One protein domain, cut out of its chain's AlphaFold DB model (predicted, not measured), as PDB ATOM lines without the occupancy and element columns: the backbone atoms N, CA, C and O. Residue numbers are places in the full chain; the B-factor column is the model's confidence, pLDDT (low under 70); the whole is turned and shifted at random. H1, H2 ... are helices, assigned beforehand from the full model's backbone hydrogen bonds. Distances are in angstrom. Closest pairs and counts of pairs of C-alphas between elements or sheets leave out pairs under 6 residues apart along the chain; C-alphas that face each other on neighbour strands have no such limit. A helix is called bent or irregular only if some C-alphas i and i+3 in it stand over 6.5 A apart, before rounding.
ATOM      1  N   PRO A  24     -27.862  10.723 -29.476       66.06
ATOM      2  CA  PRO A  24     -28.213   9.367 -29.905       66.06
ATOM      3  C   PRO A  24     -29.702   9.188 -30.217       66.06
ATOM      4  O   PRO A  24     -30.047   8.595 -31.240       66.06
ATOM      5  N   ASP A  25     -30.581   9.728 -29.370       83.38
ATOM      6  CA  ASP A  25     -32.027   9.562 -29.530       83.38
ATOM      7  C   ASP A  25     -32.573  10.432 -30.666       83.38
ATOM      8  O   ASP A  25     -33.370   9.943 -31.464       83.38
ATOM      9  N   LEU A  26     -32.058  11.659 -30.840       85.88
ATOM     10  CA  LEU A  26     -32.347  12.469 -32.028       85.88
ATOM     11  C   LEU A  26     -31.955  11.715 -33.307       85.88
ATOM     12  O   LEU A  26     -32.760  11.623 -34.230       85.88
ATOM     13  N   SER A  27     -30.746  11.143 -33.363       82.38
ATOM     14  CA  SER A  27     -30.293  10.407 -34.550       82.38
ATOM     15  C   SER A  27     -31.165   9.185 -34.838       82.38
ATOM     16  O   SER A  27     -31.485   8.954 -36.000       82.38
ATOM     17  N   ARG A  28     -31.576   8.426 -33.810       84.94
ATOM     18  CA  ARG A  28     -32.455   7.255 -33.977       84.94
ATOM     19  C   ARG A  28     -33.828   7.661 -34.519       84.94
ATOM     20  O   ARG A  28     -34.296   7.055 -35.479       84.94
ATOM     21  N   SER A  29     -34.432   8.706 -33.954       91.12
ATOM     22  CA  SER A  29     -35.721   9.247 -34.405       91.12
ATOM     23  C   SER A  29     -35.656   9.785 -35.835       91.12
ATOM     24  O   SER A  29     -36.593   9.601 -36.609       91.12
ATOM     25  N   VAL A  30     -34.542  10.418 -36.218       92.50
ATOM     26  CA  VAL A  30     -34.344  10.887 -37.595       92.50
ATOM     27  C   VAL A  30     -34.188   9.720 -38.568       92.50
ATOM     28  O   VAL A  30     -34.853   9.731 -39.600       92.50
ATOM     29  N   SER A  31     -33.386   8.698 -38.247       86.12
ATOM     30  CA  SER A  31     -33.249   7.512 -39.106       86.12
ATOM     31  C   SER A  31     -34.584   6.789 -39.303       86.12
ATOM     32  O   SER A  31     -34.980   6.560 -40.442       86.12
ATOM     33  N   ALA A  32     -35.327   6.519 -38.221       90.00
ATOM     34  CA  ALA A  32     -36.612   5.819 -38.287       90.00
ATOM     35  C   ALA A  32     -37.665   6.577 -39.120       90.00
ATOM     36  O   ALA A  32     -38.376   5.978 -39.931       90.00
ATOM     37  N   GLY A  33     -37.743   7.903 -38.963       94.94
ATOM     38  CA  GLY A  33     -38.589   8.743 -39.807       94.94
ATOM     39  C   GLY A  33     -38.133   8.726 -41.268       94.94
ATOM     40  O   GLY A  33     -38.945   8.529 -42.171       94.94
ATOM     41  N   ALA A  34     -36.829   8.872 -41.511       92.81
ATOM     42  CA  ALA A  34     -36.274   8.937 -42.858       92.81
ATOM     43  C   ALA A  34     -36.475   7.642 -43.660       92.81
ATOM     44  O   ALA A  34     -36.860   7.697 -44.830       92.81
ATOM     45  N   GLU A  35     -36.286   6.486 -43.024       86.56
ATOM     46  CA  GLU A  35     -36.557   5.170 -43.610       86.56
ATOM     47  C   GLU A  35     -38.020   5.046 -44.052       86.56
ATOM     48  O   GLU A  35     -38.288   4.613 -45.176       86.56
ATOM     49  N   ARG A  36     -38.977   5.501 -43.228       93.62
ATOM     50  CA  ARG A  36     -40.397   5.516 -43.610       93.62
ATOM     51  C   ARG A  36     -40.699   6.482 -44.748       93.62
ATOM     52  O   ARG A  36     -41.437   6.106 -45.653       93.62
ATOM     53  N   GLY A  37     -40.119   7.682 -44.749       94.50
ATOM     54  CA  GLY A  37     -40.313   8.657 -45.829       94.50
ATOM     55  C   GLY A  37     -39.805   8.138 -47.178       94.50
ATOM     56  O   GLY A  37     -40.511   8.205 -48.186       94.50
ATOM     57  N   ALA A  38     -38.614   7.534 -47.185       88.12
ATOM     58  CA  ALA A  38     -38.034   6.894 -48.364       88.12
ATOM     59  C   ALA A  38     -38.805   5.629 -48.799       88.12
ATOM     60  O   ALA A  38     -38.945   5.367 -49.996       88.12
ATOM     61  N   ALA A  39     -39.341   4.849 -47.853       86.56
ATOM     62  CA  ALA A  39     -40.179   3.692 -48.160       86.56
ATOM     63  C   ALA A  39     -41.525   4.105 -48.780       86.56
ATOM     64  O   ALA A  39     -41.901   3.554 -49.818       86.56
ATOM     65  N   ALA A  40     -42.204   5.096 -48.189       92.94
ATOM     66  CA  ALA A  40     -43.490   5.623 -48.648       92.94
ATOM     67  C   ALA A  40     -43.407   6.197 -50.069       92.94
ATOM     68  O   ALA A  40     -44.305   5.950 -50.877       92.94
ATOM     69  N   PHE A  41     -42.302   6.881 -50.402       94.19
ATOM     70  CA  PHE A  41     -42.065   7.430 -51.740       94.19
ATOM     71  C   PHE A  41     -42.310   6.407 -52.859       94.19
ATOM     72  O   PHE A  41     -42.917   6.750 -53.869       94.19
ATOM     73  N   ARG A  42     -41.878   5.147 -52.688       83.75
ATOM     74  CA  ARG A  42     -41.990   4.124 -53.743       83.75
ATOM     75  C   ARG A  42     -43.438   3.777 -54.094       83.75
ATOM     76  O   ARG A  42     -43.724   3.597 -55.271       83.75
ATOM     77  N   GLY A  43     -44.326   3.702 -53.100       87.12
ATOM     78  CA  GLY A  43     -45.754   3.462 -53.329       87.12
ATOM     79  C   GLY A  43     -46.408   4.660 -54.013       87.12
ATOM     80  O   GLY A  43     -46.952   4.535 -55.105       87.12
ATOM     81  N   ILE A  44     -46.226   5.846 -53.425       95.62
ATOM     82  CA  ILE A  44     -46.781   7.112 -53.928       95.62
ATOM     83  C   ILE A  44     -46.351   7.382 -55.380       95.62
ATOM     84  O   ILE A  44     -47.174   7.748 -56.218       95.62
ATOM     85  N   TYR A  45     -45.070   7.182 -55.697       90.56
ATOM     86  CA  TYR A  45     -44.543   7.382 -57.046       90.56
ATOM     87  C   TYR A  45     -45.027   6.311 -58.035       90.56
ATOM     88  O   TYR A  45     -45.209   6.612 -59.212       90.56
ATOM     89  N   GLY A  46     -45.259   5.076 -57.577       87.38
ATOM     90  CA  GLY A  46     -45.828   4.010 -58.404       87.38
ATOM     91  C   GLY A  46     -47.280   4.268 -58.815       87.38
ATOM     92  O   GLY A  46     -47.660   3.930 -59.931       87.38
ATOM     93  N   GLU A  47     -48.071   4.896 -57.940       93.19
ATOM     94  CA  GLU A  47     -49.496   5.177 -58.171       93.19
ATOM     95  C   GLU A  47     -49.744   6.539 -58.844       93.19
ATOM     96  O   GLU A  47     -50.532   6.629 -59.783       93.19
ATOM     97  N   GLY A  48     -49.072   7.603 -58.382       91.69
ATOM     98  CA  GLY A  48     -49.315   8.993 -58.802       91.69
ATOM     99  C   GLY A  48     -48.124   9.703 -59.457       91.69
ATOM    100  O   GLY A  48     -48.196  10.906 -59.734       91.69
ATOM    101  N   GLY A  49     -47.009   9.001 -59.686       94.06
ATOM    102  CA  GLY A  49     -45.792   9.580 -60.256       94.06
ATOM    103  C   GLY A  49     -45.239  10.751 -59.437       94.06
ATOM    104  O   GLY A  49     -45.389  10.827 -58.215       94.06
ATOM    105  N   ILE A  50     -44.592  11.703 -60.117       95.00
ATOM    106  CA  ILE A  50     -43.987  12.864 -59.450       95.00
ATOM    107  C   ILE A  50     -45.022  13.883 -58.930       95.00
ATOM    108  O   ILE A  50     -44.728  14.602 -57.976       95.00
ATOM    109  N   SER A  51     -46.238  13.914 -59.496       95.94
ATOM    110  CA  SER A  51     -47.327  14.779 -59.006       95.94
ATOM    111  C   SER A  51     -47.866  14.272 -57.669       95.94
ATOM    112  O   SER A  51     -47.871  15.020 -56.695       95.94
ATOM    113  N   GLY A  52     -48.187  12.974 -57.578       96.56
ATOM    114  CA  GLY A  52     -48.595  12.351 -56.315       96.56
ATOM    115  C   GLY A  52     -47.517  12.468 -55.232       96.56
ATOM    116  O   GLY A  52     -47.824  12.718 -54.068       96.56
ATOM    117  N   ALA A  53     -46.235  12.388 -55.610       97.31
ATOM    118  CA  ALA A  53     -45.131  12.641 -54.684       97.31
ATOM    119  C   ALA A  53     -45.121  14.088 -54.152       97.31
ATOM    120  O   ALA A  53     -44.881  14.291 -52.963       97.31
ATOM    121  N   ALA A  54     -45.406  15.093 -54.985       97.81
ATOM    122  CA  ALA A  54     -45.498  16.487 -54.544       97.81
ATOM    123  C   ALA A  54     -46.693  16.728 -53.605       97.81
ATOM    124  O   ALA A  54     -46.524  17.332 -52.545       97.81
ATOM    125  N   GLU A  55     -47.867  16.193 -53.948       97.69
ATOM    126  CA  GLU A  55     -49.080  16.253 -53.119       97.69
ATOM    127  C   GLU A  55     -48.857  15.596 -51.746       97.69
ATOM    128  O   GLU A  55     -49.195  16.173 -50.709       97.69
ATOM    129  N   ALA A  56     -48.204  14.430 -51.711       97.88
ATOM    130  CA  ALA A  56     -47.875  13.740 -50.468       97.88
ATOM    131  C   ALA A  56     -46.854  14.507 -49.606       97.88
ATOM    132  O   ALA A  56     -46.991  14.543 -48.380       97.88
ATOM    133  N   VAL A  57     -45.859  15.165 -50.215       97.94
ATOM    134  CA  VAL A  57     -44.928  16.053 -49.492       97.94
ATOM    135  C   VAL A  57     -45.673  17.247 -48.896       97.94
ATOM    136  O   VAL A  57     -45.466  17.571 -47.723       97.94
ATOM    137  N   GLU A  58     -46.559  17.889 -49.660       97.38
ATOM    138  CA  GLU A  58     -47.367  19.012 -49.177       97.38
ATOM    139  C   GLU A  58     -48.276  18.600 -48.010       97.38
ATOM    140  O   GLU A  58     -48.263  19.253 -46.962       97.38
ATOM    141  N   ALA A  59     -48.975  17.467 -48.132       97.06
ATOM    142  CA  ALA A  59     -49.784  16.897 -47.059       97.06
ATOM    143  C   ALA A  59     -48.946  16.572 -45.806       97.06
ATOM    144  O   ALA A  59     -49.349  16.905 -44.686       97.06
ATOM    145  N   CYS A  60     -47.751  15.994 -45.980       96.81
ATOM    146  CA  CYS A  60     -46.854  15.663 -44.872       96.81
ATOM    147  C   CYS A  60     -46.421  16.925 -44.107       96.81
ATOM    148  O   CYS A  60     -46.643  17.017 -42.897       96.81
ATOM    149  N   TYR A  61     -45.905  17.950 -44.798       96.00
ATOM    150  CA  TYR A  61     -45.549  19.223 -44.154       96.00
ATOM    151  C   TYR A  61     -46.766  19.978 -43.592       96.00
ATOM    152  O   TYR A  61     -46.637  20.695 -42.596       96.00
ATOM    153  N   GLY A  62     -47.956  19.793 -44.171       94.75
ATOM    154  CA  GLY A  62     -49.218  20.276 -43.614       94.75
ATOM    155  C   GLY A  62     -49.550  19.645 -42.256       94.75
ATOM    156  O   GLY A  62     -49.948  20.362 -41.333       94.75
ATOM    157  N   SER A  63     -49.328  18.333 -42.107       92.62
ATOM    158  CA  SER A  63     -49.601  17.579 -40.870       92.62
ATOM    159  C   SER A  63     -48.720  17.997 -39.683       92.62
ATOM    160  O   SER A  63     -49.202  18.054 -38.550       92.62
ATOM    161  N   LEU A  64     -47.475  18.426 -39.940       90.69
ATOM    162  CA  LEU A  64     -46.538  18.896 -38.907       90.69
ATOM    163  C   LEU A  64     -47.051  20.097 -38.098       90.69
ATOM    164  O   LEU A  64     -46.542  20.355 -37.015       90.69
ATOM    165  N   LYS A  65     -48.065  20.830 -38.576       81.50
ATOM    166  CA  LYS A  65     -48.713  21.902 -37.796       81.50
ATOM    167  C   LYS A  65     -49.532  21.382 -36.607       81.50
ATOM    168  O   LYS A  65     -49.854  22.171 -35.723       81.50
ATOM    169  N   LYS A  66     -49.904  20.099 -36.613       79.50
ATOM    170  CA  LYS A  66     -50.689  19.427 -35.564       79.50
ATOM    171  C   LYS A  66     -49.843  18.429 -34.770       79.50
ATOM    172  O   LYS A  66     -50.003  18.328 -33.561       79.50
ATOM    173  N   GLU A  67     -48.930  17.735 -35.448       78.94
ATOM    174  CA  GLU A  67     -48.142  16.618 -34.907       78.94
ATOM    175  C   GLU A  67     -46.636  16.850 -35.136       78.94
ATOM    176  O   GLU A  67     -45.945  16.085 -35.810       78.94
ATOM    177  N   ALA A  68     -46.115  17.965 -34.614       83.19
ATOM    178  CA  ALA A  68     -44.706  18.332 -34.751       83.19
ATOM    179  C   ALA A  68     -43.792  17.420 -33.908       83.19
ATOM    180  O   ALA A  68     -43.500  17.717 -32.751       83.19
ATOM    181  N   SER A  69     -43.289  16.335 -34.500       92.50
ATOM    182  CA  SER A  69     -42.196  15.531 -33.938       92.50
ATOM    183  C   SER A  69     -40.972  15.530 -34.858       92.50
ATOM    184  O   SER A  69     -41.090  15.690 -36.075       92.50
ATOM    185  N   VAL A  70     -39.779  15.330 -34.283       93.69
ATOM    186  CA  VAL A  70     -38.520  15.167 -35.041       93.69
ATOM    187  C   VAL A  70     -38.639  14.032 -36.059       93.69
ATOM    188  O   VAL A  70     -38.182  14.150 -37.190       93.69
ATOM    189  N   GLU A  71     -39.272  12.940 -35.646       94.62
ATOM    190  CA  GLU A  71     -39.433  11.734 -36.446       94.62
ATOM    191  C   GLU A  71     -40.396  11.952 -37.624       94.62
ATOM    192  O   GLU A  71     -40.062  11.619 -38.760       94.62
ATOM    193  N   LYS A  72     -41.551  12.601 -37.402       96.00
ATOM    194  CA  LYS A  72     -42.474  12.946 -38.497       96.00
ATOM    195  C   LYS A  72     -41.861  13.980 -39.442       96.00
ATOM    196  O   LYS A  72     -42.049  13.902 -40.653       96.00
ATOM    197  N   LEU A  73     -41.077  14.920 -38.911       96.75
ATOM    198  CA  LEU A  73     -40.309  15.862 -39.721       96.75
ATOM    199  C   LEU A  73     -39.277  15.140 -40.601       96.75
ATOM    200  O   LEU A  73     -39.124  15.501 -41.769       96.75
ATOM    201  N   ALA A  74     -38.593  14.129 -40.063       96.25
ATOM    202  CA  ALA A  74     -37.637  13.328 -40.815       96.25
ATOM    203  C   ALA A  74     -38.306  12.510 -41.927       96.25
ATOM    204  O   ALA A  74     -37.775  12.440 -43.033       96.25
ATOM    205  N   GLU A  75     -39.503  11.984 -41.671       96.75
ATOM    206  CA  GLU A  75     -40.345  11.316 -42.668       96.75
ATOM    207  C   GLU A  75     -40.720  12.255 -43.828       96.75
ATOM    208  O   GLU A  75     -40.481  11.923 -44.991       96.75
ATOM    209  N   CYS A  76     -41.203  13.469 -43.531       97.38
ATOM    210  CA  CYS A  76     -41.520  14.454 -44.570       97.38
ATOM    211  C   CYS A  76     -40.275  14.913 -45.347       97.38
ATOM    212  O   CYS A  76     -40.329  15.035 -46.571       97.38
ATOM    213  N   ALA A  77     -39.147  15.131 -44.660       95.94
ATOM    214  CA  ALA A  77     -37.889  15.524 -45.293       95.94
ATOM    215  C   ALA A  77     -37.336  14.424 -46.211       95.94
ATOM    216  O   ALA A  77     -36.887  14.717 -47.316       95.94
ATOM    217  N   ALA A  78     -37.404  13.160 -45.795       94.44
ATOM    218  CA  ALA A  78     -36.964  12.026 -46.599       94.44
ATOM    219  C   ALA A  78     -37.822  11.796 -47.843       94.44
ATOM    220  O   ALA A  78     -37.273  11.541 -48.917       94.44
ATOM    221  N   LEU A  79     -39.144  11.933 -47.719       96.00
ATOM    222  CA  LEU A  79     -40.061  11.883 -48.856       96.00
ATOM    223  C   LEU A  79     -39.747  13.004 -49.868       96.00
ATOM    224  O   LEU A  79     -39.592  12.727 -51.057       96.00
ATOM    225  N   ASP A  80     -39.565  14.241 -49.390       97.00
ATOM    226  CA  ASP A  80     -39.246  15.425 -50.207       97.00
ATOM    227  C   ASP A  80     -37.889  15.295 -50.918       97.00
ATOM    228  O   ASP A  80     -37.801  15.456 -52.134       97.00
ATOM    229  N   ILE A  81     -36.836  14.907 -50.191       89.19
ATOM    230  CA  ILE A  81     -35.495  14.684 -50.755       89.19
ATOM    231  C   ILE A  81     -35.503  13.539 -51.772       89.19
ATOM    232  O   ILE A  81     -34.863  13.648 -52.819       89.19
ATOM    233  N   THR A  82     -36.222  12.446 -51.510       86.25
ATOM    234  CA  THR A  82     -36.293  11.322 -52.457       86.25
ATOM    235  C   THR A  82     -37.024  11.733 -53.737       86.25
ATOM    236  O   THR A  82     -36.507  11.497 -54.829       86.25
ATOM    237  N   ALA A  83     -38.154  12.434 -53.619       90.50
ATOM    238  CA  ALA A  83     -38.906  12.939 -54.763       90.50
ATOM    239  C   ALA A  83     -38.121  13.983 -55.575       90.50
ATOM    240  O   ALA A  83     -38.022  13.856 -56.795       90.50
ATOM    241  N   ALA A  84     -37.473  14.949 -54.918       86.25
ATOM    242  CA  ALA A  84     -36.635  15.949 -55.580       86.25
ATOM    243  C   ALA A  84     -35.421  15.331 -56.299       86.25
ATOM    244  O   ALA A  84     -35.034  15.798 -57.371       86.25
ATOM    245  N   ASN A  85     -34.836  14.262 -55.746       82.06
ATOM    246  CA  ASN A  85     -33.769  13.510 -56.408       82.06
ATOM    247  C   ASN A  85     -34.272  12.775 -57.662       82.06
ATOM    248  O   ASN A  85     -33.564  12.759 -58.667       82.06
ATOM    249  N   VAL A  86     -35.477  12.197 -57.630       83.12
ATOM    250  CA  VAL A  86     -36.077  11.530 -58.799       83.12
ATOM    251  C   VAL A  86     -36.491  12.540 -59.874       83.12
ATOM    252  O   VAL A  86     -36.194  12.314 -61.042       83.12
ATOM    253  N   ASP A  87     -37.065  13.688 -59.503       85.50
ATOM    254  CA  ASP A  87     -37.353  14.801 -60.425       85.50
ATOM    255  C   ASP A  87     -36.073  15.340 -61.094       85.50
ATOM    256  O   ASP A  87     -36.001  15.517 -62.312       85.50
ATOM    257  N   ALA A  88     -35.008  15.527 -60.306       77.19
ATOM    258  CA  ALA A  88     -33.694  15.907 -60.817       77.19
ATOM    259  C   ALA A  88     -33.104  14.855 -61.772       77.19
ATOM    260  O   ALA A  88     -32.518  15.225 -62.792       77.19
ATOM    261  N   GLN A  89     -33.263  13.566 -61.459       73.06
ATOM    262  CA  GLN A  89     -32.814  12.475 -62.318       73.06
ATOM    263  C   GLN A  89     -33.625  12.419 -63.618       73.06
ATOM    264  O   GLN A  89     -33.030  12.245 -64.675       73.06
ATOM    265  N   ALA A  90     -34.945  12.617 -63.565       74.00
ATOM    266  CA  ALA A  90     -35.807  12.632 -64.743       74.00
ATOM    267  C   ALA A  90     -35.422  13.764 -65.713       74.00
ATOM    268  O   ALA A  90     -35.274  13.512 -66.909       74.00
ATOM    269  N   LEU A  91     -35.146  14.977 -65.212       75.44
ATOM    270  CA  LEU A  91     -34.565  16.049 -66.035       75.44
ATOM    271  C   LEU A  91     -33.227  15.619 -66.660       75.44
ATOM    272  O   LEU A  91     -33.003  15.839 -67.849       75.44
ATOM    273  N   ALA A  92     -32.331  15.016 -65.872       61.22
ATOM    274  CA  ALA A  92     -30.979  14.678 -66.316       61.22
ATOM    275  C   ALA A  92     -30.911  13.535 -67.347       61.22
ATOM    276  O   ALA A  92     -29.974  13.524 -68.152       61.22
ATOM    277  N   SER A  93     -31.867  12.595 -67.314       55.94
ATOM    278  CA  SER A  93     -31.884  11.380 -68.145       55.94
ATOM    279  C   SER A  93     -32.926  11.389 -69.266       55.94
ATOM    280  O   SER A  93     -32.670  10.820 -70.325       55.94
ATOM    281  N   LEU A  94     -34.080  12.037 -69.065       79.81
ATOM    282  CA  LEU A  94     -35.190  12.084 -70.027       79.81
ATOM    283  C   LEU A  94     -35.395  13.479 -70.640       79.81
ATOM    284  O   LEU A  94     -36.231  13.636 -71.526       79.81
ATOM    285  N   GLY A  95     -34.684  14.503 -70.154       80.75
ATOM    286  CA  GLY A  95     -34.851  15.888 -70.607       80.75
ATOM    287  C   GLY A  95     -36.194  16.521 -70.224       80.75
ATOM    288  O   GLY A  95     -36.509  17.609 -70.707       80.75
ATOM    289  N   VAL A  96     -36.995  15.868 -69.373       86.75
ATOM    290  CA  VAL A  96     -38.293  16.408 -68.946       86.75
ATOM    291  C   VAL A  96     -38.093  17.653 -68.072       86.75
ATOM    292  O   VAL A  96     -37.185  17.669 -67.238       86.75
ATOM    293  N   PRO A  97     -38.913  18.710 -68.218       86.06
ATOM    294  CA  PRO A  97     -38.825  19.875 -67.347       86.06
ATOM    295  C   PRO A  97     -38.981  19.479 -65.877       86.06
ATOM    296  O   PRO A  97     -39.893  18.728 -65.533       86.06
ATOM    297  N   ARG A  98     -38.118  20.019 -65.009       85.81
ATOM    298  CA  ARG A  98     -38.233  19.827 -63.559       85.81
ATOM    299  C   ARG A  98     -39.604  20.260 -63.056       85.81
ATOM    300  O   ARG A  98     -40.093  21.341 -63.395       85.81
ATOM    301  N   TYR A  99     -40.169  19.468 -62.159       90.31
ATOM    302  CA  TYR A  99     -41.426  19.782 -61.519       90.31
ATOM    303  C   TYR A  99     -41.249  20.994 -60.586       90.31
ATOM    304  O   TYR A  99     -40.368  21.057 -59.717       90.31
ATOM    305  N   ALA A 100     -42.093  22.013 -60.768       92.81
ATOM    306  CA  ALA A 100     -41.898  23.322 -60.143       92.81
ATOM    307  C   ALA A 100     -41.919  23.282 -58.601       92.81
ATOM    308  O   ALA A 100     -41.406  24.199 -57.956       92.81
ATOM    309  N   PHE A 101     -42.500  22.244 -57.993       94.19
ATOM    310  CA  PHE A 101     -42.560  22.039 -56.541       94.19
ATOM    311  C   PHE A 101     -41.216  21.613 -55.915       94.19
ATOM    312  O   PHE A 101     -40.925  22.003 -54.778       94.19
ATOM    313  N   PHE A 102     -40.385  20.875 -56.661       91.06
ATOM    314  CA  PHE A 102     -39.045  20.414 -56.255       91.06
ATOM    315  C   PHE A 102     -37.915  21.327 -56.761       91.06
ATOM    316  O   PHE A 102     -36.741  21.108 -56.474       91.06
ATOM    317  N   SER A 103     -38.265  22.382 -57.499       83.44
ATOM    318  CA  SER A 103     -37.314  23.305 -58.116       83.44
ATOM    319  C   SER A 103     -36.861  24.436 -57.187       83.44
ATOM    320  O   SER A 103     -37.672  25.073 -56.508       83.44
ATOM    321  N   GLY A 104     -35.568  24.767 -57.252       80.00
ATOM    322  CA  GLY A 104     -34.975  25.874 -56.497       80.00
ATOM    323  C   GLY A 104     -34.989  25.634 -54.979       80.00
ATOM    324  O   GLY A 104     -35.093  24.491 -54.550       80.00
ATOM    325  N   PRO A 105     -34.931  26.692 -54.147       87.19
ATOM    326  CA  PRO A 105     -34.727  26.575 -52.697       87.19
ATOM    327  C   PRO A 105     -35.989  26.135 -51.919       87.19
ATOM    328  O   PRO A 105     -36.190  26.534 -50.769       87.19
ATOM    329  N   LYS A 106     -36.939  25.445 -52.567       88.94
ATOM    330  CA  LYS A 106     -38.256  25.132 -51.986       88.94
ATOM    331  C   LYS A 106     -38.170  24.023 -50.943       88.94
ATOM    332  O   LYS A 106     -38.776  24.165 -49.882       88.94
ATOM    333  N   LEU A 107     -37.389  22.981 -51.219       91.12
ATOM    334  CA  LEU A 107     -37.144  21.868 -50.301       91.12
ATOM    335  C   LEU A 107     -36.476  22.370 -49.017       91.12
ATOM    336  O   LEU A 107     -36.988  22.164 -47.921       91.12
ATOM    337  N   GLU A 108     -35.389  23.128 -49.142       87.50
ATOM    338  CA  GLU A 108     -34.627  23.656 -48.010       87.50
ATOM    339  C   GLU A 108     -35.492  24.579 -47.144       87.50
ATOM    340  O   GLU A 108     -35.403  24.543 -45.917       87.50
ATOM    341  N   ARG A 109     -36.390  25.361 -47.761       92.50
ATOM    342  CA  ARG A 109     -37.386  26.172 -47.040       92.50
ATOM    343  C   ARG A 109     -38.405  25.314 -46.286       92.50
ATOM    344  O   ARG A 109     -38.713  25.660 -45.146       92.50
ATOM    345  N   ARG A 110     -38.914  24.220 -46.872       94.75
ATOM    346  CA  ARG A 110     -39.844  23.289 -46.199       94.75
ATOM    347  C   ARG A 110     -39.171  22.594 -45.014       94.75
ATOM    348  O   ARG A 110     -39.683  22.682 -43.898       94.75
ATOM    349  N   VAL A 111     -37.989  22.006 -45.218       93.69
ATOM    350  CA  VAL A 111     -37.206  21.354 -44.151       93.69
ATOM    351  C   VAL A 111     -36.869  22.355 -43.038       93.69
ATOM    352  O   VAL A 111     -37.131  22.075 -41.869       93.69
ATOM    353  N   ALA A 112     -36.388  23.561 -43.363       92.38
ATOM    354  CA  ALA A 112     -36.068  24.584 -42.363       92.38
ATOM    355  C   ALA A 112     -37.299  25.106 -41.597       92.38
ATOM    356  O   ALA A 112     -37.207  25.365 -40.393       92.38
ATOM    357  N   ALA A 113     -38.453  25.246 -42.261       93.69
ATOM    358  CA  ALA A 113     -39.710  25.603 -41.608       93.69
ATOM    359  C   ALA A 113     -40.185  24.490 -40.660       93.69
ATOM    360  O   ALA A 113     -40.562  24.781 -39.524       93.69
ATOM    361  N   GLY A 114     -40.088  23.228 -41.083       93.75
ATOM    362  CA  GLY A 114     -40.383  22.063 -40.253       93.75
ATOM    363  C   GLY A 114     -39.455  21.947 -39.037       93.75
ATOM    364  O   GLY A 114     -39.936  21.808 -37.915       93.75
ATOM    365  N   MET A 115     -38.143  22.136 -39.217       94.25
ATOM    366  CA  MET A 115     -37.169  22.193 -38.116       94.25
ATOM    367  C   MET A 115     -37.454  23.329 -37.124       94.25
ATOM    368  O   MET A 115     -37.200  23.187 -35.929       94.25
ATOM    369  N   LYS A 116     -37.985  24.465 -37.597       92.25
ATOM    370  CA  LYS A 116     -38.443  25.554 -36.722       92.25
ATOM    371  C   LYS A 116     -39.728  25.176 -35.975       92.25
ATOM    372  O   LYS A 116     -39.825  25.487 -34.793       92.25
ATOM    373  N   ALA A 117     -40.684  24.523 -36.638       90.06
ATOM    374  CA  ALA A 117     -41.953  24.098 -36.040       90.06
ATOM    375  C   ALA A 117     -41.765  23.014 -34.963       90.06
ATOM    376  O   ALA A 117     -42.379  23.099 -33.907       90.06
ATOM    377  N   ALA A 118     -40.857  22.061 -35.186       89.94
ATOM    378  CA  ALA A 118     -40.481  21.034 -34.210       89.94
ATOM    379  C   ALA A 118     -39.518  21.539 -33.107       89.94
ATOM    380  O   ALA A 118     -39.031  20.747 -32.307       89.94
ATOM    381  N   GLY A 119     -39.222  22.845 -33.052       91.56
ATOM    382  CA  GLY A 119     -38.480  23.463 -31.947       91.56
ATOM    383  C   GLY A 119     -36.962  23.241 -31.928       91.56
ATOM    384  O   GLY A 119     -36.315  23.711 -30.995       91.56
ATOM    385  N   LEU A 120     -36.369  22.596 -32.943       90.69
ATOM    386  CA  LEU A 120     -34.945  22.228 -32.935       90.69
ATOM    387  C   LEU A 120     -34.042  23.460 -32.764       90.69
ATOM    388  O   LEU A 120     -34.141  24.444 -33.516       90.69
ATOM    389  N   THR A 121     -33.087  23.370 -31.840       92.81
ATOM    390  CA  THR A 121     -31.980  24.322 -31.683       92.81
ATOM    391  C   THR A 121     -31.014  24.265 -32.871       92.81
ATOM    392  O   THR A 121     -31.012  23.327 -33.668       92.81
ATOM    393  N   LYS A 122     -30.118  25.254 -32.996       88.31
ATOM    394  CA  LYS A 122     -29.101  25.281 -34.067       88.31
ATOM    395  C   LYS A 122     -28.215  24.021 -34.091       88.31
ATOM    396  O   LYS A 122     -27.824  23.585 -35.172       88.31
ATOM    397  N   ALA A 123     -27.905  23.447 -32.925       82.81
ATOM    398  CA  ALA A 123     -27.097  22.234 -32.817       82.81
ATOM    399  C   ALA A 123     -27.871  20.987 -33.280       82.81
ATOM    400  O   ALA A 123     -27.335  20.183 -34.042       82.81
ATOM    401  N   GLU A 124     -29.139  20.869 -32.880       88.38
ATOM    402  CA  GLU A 124     -30.015  19.762 -33.279       88.38
ATOM    403  C   GLU A 124     -30.350  19.805 -34.767       88.38
ATOM    404  O   GLU A 124     -30.352  18.756 -35.393       88.38
ATOM    405  N   ARG A 125     -30.532  20.986 -35.375       90.75
ATOM    406  CA  ARG A 125     -30.699  21.111 -36.838       90.75
ATOM    407  C   ARG A 125     -29.497  20.553 -37.592       90.75
ATOM    408  O   ARG A 125     -29.650  19.700 -38.452       90.75
ATOM    409  N   ALA A 126     -28.288  20.938 -37.185       80.50
ATOM    410  CA  ALA A 126     -27.073  20.400 -37.788       80.50
ATOM    411  C   ALA A 126     -26.918  18.880 -37.566       80.50
ATOM    412  O   ALA A 126     -26.277  18.210 -38.373       80.50
ATOM    413  N   ALA A 127     -27.453  18.327 -36.471       80.31
ATOM    414  CA  ALA A 127     -27.481  16.885 -36.228       80.31
ATOM    415  C   ALA A 127     -28.563  16.168 -37.056       80.31
ATOM    416  O   ALA A 127     -28.279  15.111 -37.615       80.31
ATOM    417  N   PHE A 128     -29.741  16.775 -37.198       89.88
ATOM    418  CA  PHE A 128     -30.835  16.341 -38.063       89.88
ATOM    419  C   PHE A 128     -30.375  16.256 -39.521       89.88
ATOM    420  O   PHE A 128     -30.489  15.194 -40.123       89.88
ATOM    421  N   ASP A 129     -29.746  17.311 -40.050       84.00
ATOM    422  CA  ASP A 129     -29.211  17.339 -41.417       84.00
ATOM    423  C   ASP A 129     -28.209  16.191 -41.656       84.00
ATOM    424  O   ASP A 129     -28.272  15.499 -42.671       84.00
ATOM    425  N   ARG A 130     -27.306  15.929 -40.694       79.88
ATOM    426  CA  ARG A 130     -26.358  14.800 -40.777       79.88
ATOM    427  C   ARG A 130     -27.061  13.442 -40.750       79.88
ATOM    428  O   ARG A 130     -26.687  12.566 -41.526       79.88
ATOM    429  N   ALA A 131     -28.044  13.259 -39.871       81.62
ATOM    430  CA  ALA A 131     -28.755  11.991 -39.720       81.62
ATOM    431  C   ALA A 131     -29.681  11.693 -40.918       81.62
ATOM    432  O   ALA A 131     -29.696  10.560 -41.392       81.62
ATOM    433  N   ILE A 132     -30.352  12.706 -41.482       85.56
ATOM    434  CA  ILE A 132     -31.111  12.595 -42.741       85.56
ATOM    435  C   ILE A 132     -30.203  12.142 -43.883       85.56
ATOM    436  O   ILE A 132     -30.524  11.188 -44.590       85.56
ATOM    437  N   MET A 133     -29.052  12.798 -44.057       77.94
ATOM    438  CA  MET A 133     -28.123  12.452 -45.135       77.94
ATOM    439  C   MET A 133     -27.533  11.046 -44.963       77.94
ATOM    440  O   MET A 133     -27.343  10.355 -45.959       77.94
ATOM    441  N   ALA A 134     -27.293  10.598 -43.726       75.38
ATOM    442  CA  ALA A 134     -26.866   9.228 -43.449       75.38
ATOM    443  C   ALA A 134     -27.959   8.198 -43.802       75.38
ATOM    444  O   ALA A 134     -27.675   7.221 -44.493       75.38
ATOM    445  N   ALA A 135     -29.208   8.441 -43.391       78.38
ATOM    446  CA  ALA A 135     -30.330   7.534 -43.642       78.38
ATOM    447  C   ALA A 135     -30.716   7.434 -45.134       78.38
ATOM    448  O   ALA A 135     -31.057   6.358 -45.615       78.38
ATOM    449  N   LEU A 136     -30.618   8.535 -45.889       76.00
ATOM    450  CA  LEU A 136     -30.903   8.571 -47.337       76.00
ATOM    451  C   LEU A 136     -29.708   8.167 -48.223       76.00
ATOM    452  O   LEU A 136     -29.857   7.955 -49.435       76.00
ATOM    453  N   GLY A 137     -28.521   8.075 -47.624       63.84
ATOM    454  CA  GLY A 137     -27.352   7.447 -48.224       63.84
ATOM    455  C   GLY A 137     -27.468   5.921 -48.204       63.84
ATOM    456  O   GLY A 137     -27.549   5.293 -49.262       63.84
TER     457      GLY A 137
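AT A GLANCE: This is residues 24 to 137 of the 278 residues of an uncharacterized protein of Aureimonas sp. Leaf460 (UniProt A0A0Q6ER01). A long helix, H2, makes the core of a small helical domain: H1b and H3 run back along it, each making a hairpin with it, while H1a and H4 cross it at steep angles. H1 is sharply bent, and its second arm, H1b, folds back toward the first, H1a. The printed part has 114 residues with four named helices, H1, H2, H3 and H4 in chain order, and no named strand; its class is all helix. The whole is compact, with a radius of gyration of the C-alphas of 13.5 A, and spans 40 by 27 by 25 A.

IN THESE COORDINATES: H1, residues 24 to 63, was assigned as one helix by its hydrogen bonds but is bent, with C-alphas 47 and 50 at 9.5 A. Its arm H1a, residues 24 to 47, begins with C-alpha 24 at (-28.213, 9.367, -29.905) and is 35.6 A long from first to last C-alpha. Its arm H1b, residues 50 to 63, is 20.0 A long. H2, residues 70 to 94, measures 35.3 A and begins with C-alpha 70 at (-38.520, 15.167, -35.041). H3, residues 106 to 117, measures 16.4 A. H4, residues 122 to 137, measures 22.8 A and ends with C-alpha 137 at (-27.352, 7.447, -48.224).

HOW THE PARTS SIT: H1a touches H1b with residues 41 to 45 alone, at a steep tilt of 39 degrees, opposite ways; the closest C-alphas, of Tyr 45 and Ala 53, are 5.8 A apart. H1a touches H2 at a steep tilt of 45 degrees, the same way, closest at the C-alphas of Gly 37 and Glu 75, 4.1 A. H1b and H2 form a hairpin at a shallow tilt of 19 degrees, with the C-alphas of Cys 60 and Cys 76 closest at 5.5 A. H2, the hub, touches the three other helices. H2 and H3 form a hairpin at a shallow tilt of 2 degrees, closest at the C-alphas of Ala 77 and Val 111, 6.0 A. H4 touches H1a at a steep tilt of 47 degrees, closest at the C-alphas of Ser 31 and Ala 135, 5.4 A. H2 touches H4 with residues 74 to 82 alone, at a steep tilt of 51 degrees, closest at the C-alphas of Ala 74 and Ile 132, 6.8 A. H1a and H3 are apart, as are H1b and H4. The helix packing is mostly crossed, but only just: 2 of the 6 touching pairs are at a shallow tilt. Every O i to N i+4 pair is within hydrogen-bond range in H1b, H2, H3 and H4; in H1a 18 of 20 are.

THE WHOLE: The two C-alphas farthest apart, of Pro 24 and Gly 95, are 41.8 A apart. The printed part has no cut. The link from H2 to H3, 11 residues, is long. The mean pLDDT of the printed part is 88.2; residues 24, 92 to 93 and 137 are under 70.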